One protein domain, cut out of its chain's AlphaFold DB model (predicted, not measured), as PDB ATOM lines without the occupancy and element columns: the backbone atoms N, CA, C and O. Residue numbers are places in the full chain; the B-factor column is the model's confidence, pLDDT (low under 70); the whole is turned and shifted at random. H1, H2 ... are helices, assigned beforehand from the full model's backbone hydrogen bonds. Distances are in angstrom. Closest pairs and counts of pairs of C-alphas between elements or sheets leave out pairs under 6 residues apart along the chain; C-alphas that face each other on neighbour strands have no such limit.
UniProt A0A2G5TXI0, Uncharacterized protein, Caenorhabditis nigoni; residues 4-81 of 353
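AT A GLANCE: This is residues 4 to 81 of the 353 residues of an uncharacterized protein of Caenorhabditis nigoni (UniProt A0A2G5TXI0). Three helices, H2, H3 and H4, stand at steep angles to one another with their centres in a triangle and make a small core; H1 meets H2 at a corner and reaches toward one end of the domain, and the short H5 packs on H4 toward the other end. The printed part has 78 residues with five named helices, H1 to H5 in order along the chain, and no named strand. The class is all helix. The whole is compact, with a radius of gyration of the C-alphas of 11.8 A, and its C-alphas span 36 by 24 by 19 A.

HOW THE PARTS SIT: H1, residues 4 to 13, and H2, residues 15 to 27, only just touch, with 3 pairs of C-alphas within 8 A, and touch only at the corner by their tight link. Their closest C-alphas, those of Leu 12 and Arg 18, are 4.7 A apart, and their lines stand about perpendicular, at 81 degrees. H2 touches H3, residues 32 to 40, with residues 22 to 26 alone, and only just, with 3 pairs of C-alphas within 8 A; the closest, those of Glu 25 and Thr 35, are 6.1 A apart, at a steep tilt of 52 degrees, opposite ways. The same residues of H2, 22 to 26, touch H4, residues 49 to 63; the closest C-alphas, of Ile 22 and Ile 55, are 6.8 A apart, at a steep tilt of 48 degrees, the same way. H3 touches H4 with the C-alphas of Glu 32 and Tyr 56 closest, 6.1 A apart, at a steep tilt of 50 degrees, opposite ways. H4 touches H5, residues 74 to 79, the same way at a steep tilt of 56 degrees; the closest C-alphas, of Glu 54 and Leu 74, are 6.4 A apart. H1 and H3 are close but not clearly touching, while H1 and H5 are apart. Each O i to N i+4 pair is within hydrogen-bond range in H2, H3, H4 and H5, and 5 of 6 are in H1.

IN THESE COORDINATES: H1 begins at C-alpha 4, (-13.630, 56.970, -61.158), and is 14.8 A long from first to last C-alpha. H2 is 18.1 A long and H3 12.3 A. H4, the longest helix with 15 residues, is 21.2 A long and begins at C-alpha 49, (-19.334, 34.589, -50.746). H5, 8.8 A long, ends at C-alpha 79, (-19.337, 32.689, -33.792).

THE WHOLE: The two C-alphas farthest apart, those of Ser 4 and Lys 80, are 37.2 A apart. The printed part has no cut. The links H1 to H2 and H2 to H3 are tight, and those from H3 to H4 and H4 to H5 are short. The mean pLDDT of the printed part is 75.5; residues 4 to 8, 26 to 31, 63 to 68 and 81 are under 70.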
ATOM      1  N   SER A   4     -12.660  56.703 -62.234       57.59
ATOM      2  CA  SER A   4     -13.630  56.970 -61.158       57.59
ATOM      3  C   SER A   4     -14.194  55.701 -60.506       57.59
ATOM      4  O   SER A   4     -14.421  55.671 -59.295       57.59
ATOM      5  N   ASN A   5     -14.424  54.648 -61.297       57.56
ATOM      6  CA  ASN A   5     -14.950  53.376 -60.803       57.56
ATOM      7  C   ASN A   5     -13.837  52.566 -60.125       57.56
ATOM      8  O   ASN A   5     -14.095  51.877 -59.147       57.56
ATOM      9  N   GLN A   6     -12.587  52.713 -60.575       59.88
ATOM     10  CA  GLN A   6     -11.432  52.085 -59.930       59.88
ATOM     11  C   GLN A   6     -11.229  52.626 -58.499       59.88
ATOM     12  O   GLN A   6     -11.168  51.851 -57.549       59.88
ATOM     13  N   LEU A   7     -11.241  53.956 -58.336       63.94
ATOM     14  CA  LEU A   7     -11.123  54.628 -57.032       63.94
ATOM     15  C   LEU A   7     -12.285  54.294 -56.078       63.94
ATOM     16  O   LEU A   7     -12.078  54.132 -54.876       63.94
ATOM     17  N   SER A   8     -13.505  54.170 -56.610       60.09
ATOM     18  CA  SER A   8     -14.699  53.826 -55.822       60.09
ATOM     19  C   SER A   8     -14.702  52.359 -55.373       60.09
ATOM     20  O   SER A   8     -15.099  52.060 -54.248       60.09
ATOM     21  N   SER A   9     -14.216  51.446 -56.218       72.94
ATOM     22  CA  SER A   9     -14.036  50.030 -55.874       72.94
ATOM     23  C   SER A   9     -12.952  49.846 -54.805       72.94
ATOM     24  O   SER A   9     -13.169  49.149 -53.814       72.94
ATOM     25  N   ASP A  10     -11.815  50.539 -54.938       78.44
ATOM     26  CA  ASP A  10     -10.722  50.482 -53.959       78.44
ATOM     27  C   ASP A  10     -11.134  51.037 -52.584       78.44
ATOM     28  O   ASP A  10     -10.693  50.526 -51.553       78.44
ATOM     29  N   PHE A  11     -12.055  52.007 -52.543       80.75
ATOM     30  CA  PHE A  11     -12.640  52.508 -51.297       80.75
ATOM     31  C   PHE A  11     -13.418  51.430 -50.519       80.75
ATOM     32  O   PHE A  11     -13.317  51.375 -49.295       80.75
ATOM     33  N   LEU A  12     -14.160  50.553 -51.210       85.25
ATOM     34  CA  LEU A  12     -14.926  49.458 -50.595       85.25
ATOM     35  C   LEU A  12     -14.077  48.216 -50.266       85.25
ATOM     36  O   LEU A  12     -14.543  47.315 -49.561       85.25
ATOM     37  N   LYS A  13     -12.821  48.148 -50.724       84.69
ATOM     38  CA  LYS A  13     -11.878  47.104 -50.283       84.69
ATOM     39  C   LYS A  13     -11.463  47.296 -48.827       84.69
ATOM     40  O   LYS A  13     -11.264  46.306 -48.123       84.69
ATOM     41  N   ASP A  14     -11.407  48.542 -48.354       88.06
ATOM     42  CA  ASP A  14     -11.205  48.837 -46.937       88.06
ATOM     43  C   ASP A  14     -12.407  48.369 -46.098       88.06
ATOM     44  O   ASP A  14     -13.561  48.717 -46.359       88.06
ATOM     45  N   LEU A  15     -12.127  47.573 -45.064       82.00
ATOM     46  CA  LEU A  15     -13.139  46.940 -44.216       82.00
ATOM     47  C   LEU A  15     -14.024  47.966 -43.496       82.00
ATOM     48  O   LEU A  15     -15.246  47.814 -43.443       82.00
ATOM     49  N   LYS A  16     -13.417  49.021 -42.945       80.12
ATOM     50  CA  LYS A  16     -14.133  50.038 -42.170       80.12
ATOM     51  C   LYS A  16     -15.063  50.832 -43.075       80.12
ATOM     52  O   LYS A  16     -16.226  51.047 -42.728       80.12
ATOM     53  N   ASN A  17     -14.566  51.245 -44.235       78.94
ATOM     54  CA  ASN A  17     -15.338  51.969 -45.234       78.94
ATOM     55  C   ASN A  17     -16.487  51.113 -45.759       78.94
ATOM     56  O   ASN A  17     -17.630  51.568 -45.746       78.94
ATOM     57  N   ARG A  18     -16.228  49.845 -46.105       87.69
ATOM     58  CA  ARG A  18     -17.266  48.910 -46.552       87.69
ATOM     59  C   ARG A  18     -18.376  48.747 -45.524       87.69
ATOM     60  O   ARG A  18     -19.539  48.959 -45.851       87.69
ATOM     61  N   ARG A  19     -18.044  48.440 -44.267       85.88
ATOM     62  CA  ARG A  19     -19.046  48.261 -43.200       85.88
ATOM     63  C   ARG A  19     -19.796  49.549 -42.874       85.88
ATOM     64  O   ARG A  19     -20.993  49.504 -42.601       85.88
ATOM     65  N   THR A  20     -19.127  50.697 -42.967       77.44
ATOM     66  CA  THR A  20     -19.774  52.012 -42.847       77.44
ATOM     67  C   THR A  20     -20.761  52.247 -43.990       77.44
ATOM     68  O   THR A  20     -21.866  52.718 -43.739       77.44
ATOM     69  N   CYS A  21     -20.413  51.872 -45.223       79.44
ATOM     70  CA  CYS A  21     -21.316  51.932 -46.371       79.44
ATOM     71  C   CYS A  21     -22.497  50.967 -46.228       79.44
ATOM     72  O   CYS A  21     -23.625  51.376 -46.463       79.44
ATOM     73  N   ILE A  22     -22.283  49.729 -45.774       83.12
ATOM     74  CA  ILE A  22     -23.365  48.762 -45.518       83.12
ATOM     75  C   ILE A  22     -24.319  49.308 -44.451       83.12
ATOM     76  O   ILE A  22     -25.536  49.271 -44.626       83.12
ATOM     77  N   LEU A  23     -23.780  49.877 -43.367       77.31
ATOM     78  CA  LEU A  23     -24.581  50.560 -42.357       77.31
ATOM     79  C   LEU A  23     -25.329  51.760 -42.953       77.31
ATOM     80  O   LEU A  23     -26.506  51.958 -42.669       77.31
ATOM     81  N   TYR A  24     -24.673  52.560 -43.787       75.31
ATOM     82  CA  TYR A  24     -25.294  53.700 -44.452       75.31
ATOM     83  C   TYR A  24     -26.449  53.273 -45.367       75.31
ATOM     84  O   TYR A  24     -27.519  53.875 -45.313       75.31
ATOM     85  N   GLU A  25     -26.281  52.207 -46.149       77.62
ATOM     86  CA  GLU A  25     -27.333  51.671 -47.014       77.62
ATOM     87  C   GLU A  25     -28.475  51.035 -46.214       77.62
ATOM     88  O   GLU A  25     -29.646  51.269 -46.525       77.62
ATOM     89  N   PHE A  26     -28.164  50.360 -45.104       69.50
ATOM     90  CA  PHE A  26     -29.165  49.932 -44.128       69.50
ATOM     91  C   PHE A  26     -29.962  51.126 -43.570       69.50
ATOM     92  O   PHE A  26     -31.190  51.091 -43.522       69.50
ATOM     93  N   LEU A  27     -29.288  52.224 -43.203       56.66
ATOM     94  CA  LEU A  27     -29.929  53.457 -42.725       56.66
ATOM     95  C   LEU A  27     -30.731  54.181 -43.823       56.66
ATOM     96  O   LEU A  27     -31.650  54.935 -43.501       56.66
ATOM     97  N   ARG A  28     -30.416  53.944 -45.102       55.69
ATOM     98  CA  ARG A  28     -31.199  54.378 -46.277       55.69
ATOM     99  C   ARG A  28     -32.323  53.416 -46.649       55.69
ATOM    100  O   ARG A  28     -33.034  53.669 -47.620       55.69
ATOM    101  N   ASN A  29     -32.510  52.358 -45.865       48.97
ATOM    102  CA  ASN A  29     -33.519  51.336 -46.071       48.97
ATOM    103  C   ASN A  29     -33.389  50.577 -47.400       48.97
ATOM    104  O   ASN A  29     -34.389  50.238 -48.031       48.97
ATOM    105  N   LYS A  30     -32.159  50.309 -47.829       65.56
ATOM    106  CA  LYS A  30     -31.921  49.252 -48.809       65.56
ATOM    107  C   LYS A  30     -31.929  47.917 -48.095       65.56
ATOM    108  O   LYS A  30     -31.467  47.856 -46.963       65.56
ATOM    109  N   ASN A  31     -32.454  46.872 -48.721       65.44
ATOM    110  CA  ASN A  31     -32.270  45.498 -48.266       65.44
ATOM    111  C   ASN A  31     -30.882  44.965 -48.667       65.44
ATOM    112  O   ASN A  31     -30.079  45.662 -49.293       65.44
ATOM    113  N   GLU A  32     -30.584  43.733 -48.274       81.50
ATOM    114  CA  GLU A  32     -29.304  43.081 -48.532       81.50
ATOM    115  C   GLU A  32     -28.984  43.017 -50.040       81.50
ATOM    116  O   GLU A  32     -27.883  43.389 -50.446       81.50
ATOM    117  N   GLU A  33     -29.954  42.656 -50.887       79.38
ATOM    118  CA  GLU A  33     -29.783  42.599 -52.350       79.38
ATOM    119  C   GLU A  33     -29.649  43.988 -52.984       79.38
ATOM    120  O   GLU A  33     -28.814  44.202 -53.856       79.38
ATOM    121  N   GLU A  34     -30.430  44.968 -52.534       70.00
ATOM    122  CA  GLU A  34     -30.324  46.353 -53.007       70.00
ATOM    123  C   GLU A  34     -28.974  46.975 -52.628       70.00
ATOM    124  O   GLU A  34     -28.394  47.733 -53.405       70.00
ATOM    125  N   THR A  35     -28.448  46.630 -51.451       83.94
ATOM    126  CA  THR A  35     -27.112  47.043 -51.004       83.94
ATOM    127  C   THR A  35     -26.032  46.408 -51.876       83.94
ATOM    128  O   THR A  35     -25.131  47.112 -52.330       83.94
ATOM    129  N   LEU A  36     -26.159  45.115 -52.194       83.62
ATOM    130  CA  LEU A  36     -25.269  44.415 -53.125       83.62
ATOM    131  C   LEU A  36     -25.292  45.049 -54.523       83.62
ATOM    132  O   LEU A  36     -24.234  45.303 -55.094       83.62
ATOM    133  N   ILE A  37     -26.472  45.385 -55.054       81.62
ATOM    134  CA  ILE A  37     -26.617  46.067 -56.353       81.62
ATOM    135  C   ILE A  37     -25.894  47.419 -56.349       81.62
ATOM    136  O   ILE A  37     -25.261  47.803 -57.332       81.62
ATOM    137  N   GLU A  38     -25.975  48.161 -55.253       82.25
ATOM    138  CA  GLU A  38     -25.408  49.510 -55.162       82.25
ATOM    139  C   GLU A  38     -23.900  49.490 -54.954       82.25
ATOM    140  O   GLU A  38     -23.193  50.314 -55.530       82.25
ATOM    141  N   MET A  39     -23.396  48.492 -54.235       84.94
ATOM    142  CA  MET A  39     -21.966  48.208 -54.174       84.94
ATOM    143  C   MET A  39     -21.438  47.747 -55.539       84.94
ATOM    144  O   MET A  39     -20.403  48.245 -55.981       84.94
ATOM    145  N   ALA A  40     -22.170  46.905 -56.275       83.81
ATOM    146  CA  ALA A  40     -21.778  46.454 -57.613       83.81
ATOM    147  C   ALA A  40     -21.643  47.615 -58.616       83.81
ATOM    148  O   ALA A  40     -20.723  47.628 -59.435       83.81
ATOM    149  N   LYS A  41     -22.502  48.642 -58.516       83.00
ATOM    150  CA  LYS A  41     -22.420  49.862 -59.349       83.00
ATOM    151  C   LYS A  41     -21.089  50.608 -59.206       83.00
ATOM    152  O   LYS A  41     -20.718  51.345 -60.117       83.00
ATOM    153  N   THR A  42     -20.362  50.409 -58.105       76.50
ATOM    154  CA  THR A  42     -19.036  51.011 -57.884       76.50
ATOM    155  C   THR A  42     -17.890  50.229 -58.535       76.50
ATOM    156  O   THR A  42     -16.757  50.698 -58.515       76.50
ATOM    157  N   GLY A  43     -18.158  49.057 -59.125       78.19
ATOM    158  CA  GLY A  43     -17.127  48.141 -59.626       78.19
ATOM    159  C   GLY A  43     -16.497  47.265 -58.536       78.19
ATOM    160  O   GLY A  43     -15.417  46.715 -58.748       78.19
ATOM    161  N   PHE A  44     -17.128  47.165 -57.364       85.50
ATOM    162  CA  PHE A  44     -16.726  46.253 -56.294       85.50
ATOM    163  C   PHE A  44     -17.254  44.835 -56.557       85.50
ATOM    164  O   PHE A  44     -18.396  44.666 -56.988       85.50
ATOM    165  N   GLU A  45     -16.431  43.818 -56.298       84.56
ATOM    166  CA  GLU A  45     -16.792  42.409 -56.494       84.56
ATOM    167  C   GLU A  45     -17.727  41.940 -55.369       84.56
ATOM    168  O   GLU A  45     -17.306  41.690 -54.242       84.56
ATOM    169  N   VAL A  46     -19.024  41.852 -55.673       82.81
ATOM    170  CA  VAL A  46     -20.080  41.475 -54.711       82.81
ATOM    171  C   VAL A  46     -20.501  40.005 -54.789       82.81
ATOM    172  O   VAL A  46     -21.307  39.556 -53.976       82.81
ATOM    173  N   ASP A  47     -19.974  39.261 -55.763       76.00
ATOM    174  CA  ASP A  47     -20.227  37.823 -55.919       76.00
ATOM    175  C   ASP A  47     -19.348  36.970 -54.988       76.00
ATOM    176  O   ASP A  47     -19.575  35.767 -54.861       76.00
ATOM    177  N   ASP A  48     -18.385  37.588 -54.293       81.19
ATOM    178  CA  ASP A  48     -17.617  36.937 -53.235       81.19
ATOM    179  C   ASP A  48     -18.538  36.487 -52.087       81.19
ATOM    180  O   ASP A  48     -19.306  37.265 -51.507       81.19
ATOM    181  N   GLU A  49     -18.459  35.203 -51.744       75.62
ATOM    182  CA  GLU A  49     -19.334  34.589 -50.746       75.62
ATOM    183  C   GLU A  49     -19.139  35.211 -49.352       75.62
ATOM    184  O   GLU A  49     -20.103  35.339 -48.590       75.62
ATOM    185  N   GLY A  50     -17.914  35.641 -49.029       77.50
ATOM    186  CA  GLY A  50     -17.582  36.330 -47.784       77.50
ATOM    187  C   GLY A  50     -18.252  37.699 -47.689       77.50
ATOM    188  O   GLY A  50     -18.888  38.002 -46.679       77.50
ATOM    189  N   VAL A  51     -18.202  38.492 -48.762       82.06
ATOM    190  CA  VAL A  51     -18.883  39.799 -48.855       82.06
ATOM    191  C   VAL A  51     -20.393  39.652 -48.687       82.06
ATOM    192  O   VAL A  51     -21.004  40.382 -47.901       82.06
ATOM    193  N   ARG A  52     -21.013  38.690 -49.384       80.56
ATOM    194  CA  ARG A  52     -22.457  38.446 -49.252       80.56
ATOM    195  C   ARG A  52     -22.807  38.081 -47.812       80.56
ATOM    196  O   ARG A  52     -23.664  38.729 -47.213       80.56
ATOM    197  N   LYS A  53     -22.110  37.098 -47.227       80.50
ATOM    198  CA  LYS A  53     -22.300  36.670 -45.828       80.50
ATOM    199  C   LYS A  53     -22.140  37.825 -44.837       80.50
ATOM    200  O   LYS A  53     -22.953  37.943 -43.923       80.50
ATOM    201  N   GLU A  54     -21.148  38.692 -45.039       86.06
ATOM    202  CA  GLU A  54     -20.923  39.887 -44.224       86.06
ATOM    203  C   GLU A  54     -22.122  40.843 -44.266       86.06
ATOM    204  O   GLU A  54     -22.605  41.263 -43.214       86.06
ATOM    205  N   ILE A  55     -22.659  41.135 -45.454       86.06
ATOM    206  CA  ILE A  55     -23.818  42.026 -45.609       86.06
ATOM    207  C   ILE A  55     -25.044  41.456 -44.892       86.06
ATOM    208  O   ILE A  55     -25.636  42.163 -44.075       86.06
ATOM    209  N   TYR A  56     -25.398  40.185 -45.119       83.12
ATOM    210  CA  TYR A  56     -26.549  39.575 -44.438       83.12
ATOM    211  C   TYR A  56     -26.376  39.551 -42.917       83.12
ATOM    212  O   TYR A  56     -27.327  39.822 -42.176       83.12
ATOM    213  N   LEU A  57     -25.169  39.249 -42.431       84.25
ATOM    214  CA  LEU A  57     -24.880  39.211 -41.002       84.25
ATOM    215  C   LEU A  57     -25.013  40.597 -40.364       84.25
ATOM    216  O   LEU A  57     -25.687  40.742 -39.342       84.25
ATOM    217  N   LEU A  58     -24.414  41.622 -40.968       85.50
ATOM    218  CA  LEU A  58     -24.490  42.993 -40.468       85.50
ATOM    219  C   LEU A  58     -25.927  43.507 -40.494       85.50
ATOM    220  O   LEU A  58     -26.401  44.036 -39.494       85.50
ATOM    221  N   PHE A  59     -26.672  43.243 -41.565       78.62
ATOM    222  CA  PHE A  59     -28.094  43.563 -41.634       78.62
ATOM    223  C   PHE A  59     -28.908  42.886 -40.530       78.62
ATOM    224  O   PHE A  59     -29.741  43.532 -39.891       78.62
ATOM    225  N   ARG A  60     -28.647  41.605 -40.244       76.56
ATOM    226  CA  ARG A  60     -29.267  40.888 -39.120       76.56
ATOM    227  C   ARG A  60     -28.959  41.569 -37.785       76.56
ATOM    228  O   ARG A  60     -29.860  41.735 -36.963       76.56
ATOM    229  N   ARG A  61     -27.714  41.995 -37.566       77.50
ATOM    230  CA  ARG A  61     -27.287  42.707 -36.347       77.50
ATOM    231  C   ARG A  61     -27.932  44.089 -36.236       77.50
ATOM    232  O   ARG A  61     -28.439  44.442 -35.169       77.50
ATOM    233  N   PHE A  62     -27.999  44.835 -37.333       75.12
ATOM    234  CA  PHE A  62     -28.627  46.153 -37.377       75.12
ATOM    235  C   PHE A  62     -30.135  46.074 -37.118       75.12
ATOM    236  O   PHE A  62     -30.654  46.858 -36.324       75.12
ATOM    237  N   LYS A  63     -30.826  45.068 -37.678       63.72
ATOM    238  CA  LYS A  63     -32.242  44.768 -37.384       63.72
ATOM    239  C   LYS A  63     -32.480  44.462 -35.895       63.72
ATOM    240  O   LYS A  63     -33.547  44.772 -35.376       63.72
ATOM    241  N   LYS A  64     -31.475  43.926 -35.187       62.16
ATOM    242  CA  LYS A  64     -31.474  43.714 -33.722       62.16
ATOM    243  C   LYS A  64     -31.008  44.942 -32.911       62.16
ATOM    244  O   LYS A  64     -30.859  44.843 -31.696       62.16
ATOM    245  N   GLY A  65     -30.753  46.088 -33.550       48.88
ATOM    246  CA  GLY A  65     -30.343  47.335 -32.890       48.88
ATOM    247  C   GLY A  65     -28.844  47.466 -32.587       48.88
ATOM    248  O   GLY A  65     -28.446  48.402 -31.897       48.88
ATOM    249  N   ARG A  66     -27.990  46.571 -33.104       68.12
ATOM    250  CA  ARG A  66     -26.525  46.638 -32.941       68.12
ATOM    251  C   ARG A  66     -25.889  47.470 -34.065       68.12
ATOM    252  O   ARG A  66     -25.289  46.916 -34.970       68.12
ATOM    253  N   ILE A  67     -26.051  48.796 -34.029       64.19
ATOM    254  CA  ILE A  67     -25.724  49.744 -35.129       64.19
ATOM    255  C   ILE A  67     -24.235  50.192 -35.119       64.19
ATOM    256  O   ILE A  67     -23.895  51.322 -35.463       64.19
ATOM    257  N   GLY A  68     -23.321  49.336 -34.659       63.56
ATOM    258  CA  GLY A  68     -21.887  49.640 -34.608       63.56
ATOM    259  C   GLY A  68     -21.167  49.322 -35.921       63.56
ATOM    260  O   GLY A  68     -21.524  48.367 -36.606       63.56
ATOM    261  N   VAL A  69     -20.120  50.088 -36.251       70.88
ATOM    262  CA  VAL A  69     -19.136  49.683 -37.273       70.88
ATOM    263  C   VAL A  69     -18.117  48.780 -36.586       70.88
ATOM    264  O   VAL A  69     -17.135  49.245 -36.011       70.88
ATOM    265  N   GLU A  70     -18.431  47.491 -36.566       73.44
ATOM    266  CA  GLU A  70     -17.605  46.454 -35.949       73.44
ATOM    267  C   GLU A  70     -16.355  46.204 -36.795       73.44
ATOM    268  O   GLU A  70     -16.402  46.310 -38.022       73.44
ATOM    269  N   MET A  71     -15.234  45.895 -36.145       79.69
ATOM    270  CA  MET A  71     -13.932  45.701 -36.805       79.69
ATOM    271  C   MET A  71     -13.407  44.269 -36.651       79.69
ATOM    272  O   MET A  71     -12.361  43.947 -37.203       79.69
ATOM    273  N   GLU A  72     -14.146  43.418 -35.936       80.31
ATOM    274  CA  GLU A  72     -13.900  41.979 -35.813       80.31
ATOM    275  C   GLU A  72     -13.977  41.250 -37.158       80.31
ATOM    276  O   GLU A  72     -14.653  41.703 -38.094       80.31
ATOM    277  N   THR A  73     -13.307  40.101 -37.261       79.50
ATOM    278  CA  THR A  73     -13.358  39.292 -38.489       79.50
ATOM    279  C   THR A  73     -14.765  38.744 -38.724       79.50
ATOM    280  O   THR A  73     -15.588  38.665 -37.810       79.50
ATOM    281  N   LEU A  74     -15.082  38.381 -39.969       76.38
ATOM    282  CA  LEU A  74     -16.391  37.805 -40.283       76.38
ATOM    283  C   LEU A  74     -16.630  36.514 -39.483       76.38
ATOM    284  O   LEU A  74     -17.735  36.295 -38.995       76.38
ATOM    285  N   GLU A  75     -15.592  35.702 -39.295       75.75
ATOM    286  CA  GLU A  75     -15.619  34.470 -38.507       75.75
ATOM    287  C   GLU A  75     -15.962  34.752 -37.037       75.75
ATOM    288  O   GLU A  75     -16.887  34.150 -36.495       75.75
ATOM    289  N   GLU A  76     -15.307  35.740 -36.419       79.94
ATOM    290  CA  GLU A  76     -15.583  36.155 -35.037       79.94
ATOM    291  C   GLU A  76     -17.019  36.671 -34.863       79.94
ATOM    292  O   GLU A  76     -17.646  36.476 -33.819       79.94
ATOM    293  N   LEU A  77     -17.561  37.349 -35.877       74.31
ATOM    294  CA  LEU A  77     -18.942  37.828 -35.860       74.31
ATOM    295  C   LEU A  77     -19.957  36.692 -36.007       74.31
ATOM    296  O   LEU A  77     -21.024  36.750 -35.388       74.31
ATOM    297  N   LEU A  78     -19.632  35.677 -36.808       70.19
ATOM    298  CA  LEU A  78     -20.464  34.493 -37.010       70.19
ATOM    299  C   LEU A  78     -20.510  33.616 -35.755       70.19
ATOM    300  O   LEU A  78     -21.588  33.165 -35.379       70.19
ATOM    301  N   GLU A  79     -19.388  33.436 -35.058       75.06
ATOM    302  CA  GLU A  79     -19.337  32.689 -33.792       75.06
ATOM    303  C   GLU A  79     -20.182  33.339 -32.683       75.06
ATOM    304  O   GLU A  79     -20.750  32.654 -31.831       75.06
ATOM    305  N   LYS A  80     -20.312  34.671 -32.711       72.06
ATOM    306  CA  LYS A  80     -21.101  35.451 -31.743       72.06
ATOM    307  C   LYS A  80     -22.614  35.450 -32.023       72.06
ATOM    308  O   LYS A  80     -23.366  36.008 -31.219       72.06
ATOM    309  N   GLU A  81     -23.088  34.883 -33.137       64.31
ATOM    310  CA  GLU A  81     -24.505  34.902 -33.532       64.31
ATOM    311  C   GLU A  81     -25.055  33.480 -33.767       64.31
ATOM    312  O   GLU A  81     -24.674  32.831 -34.739       64.31
TER     313      GLU A  81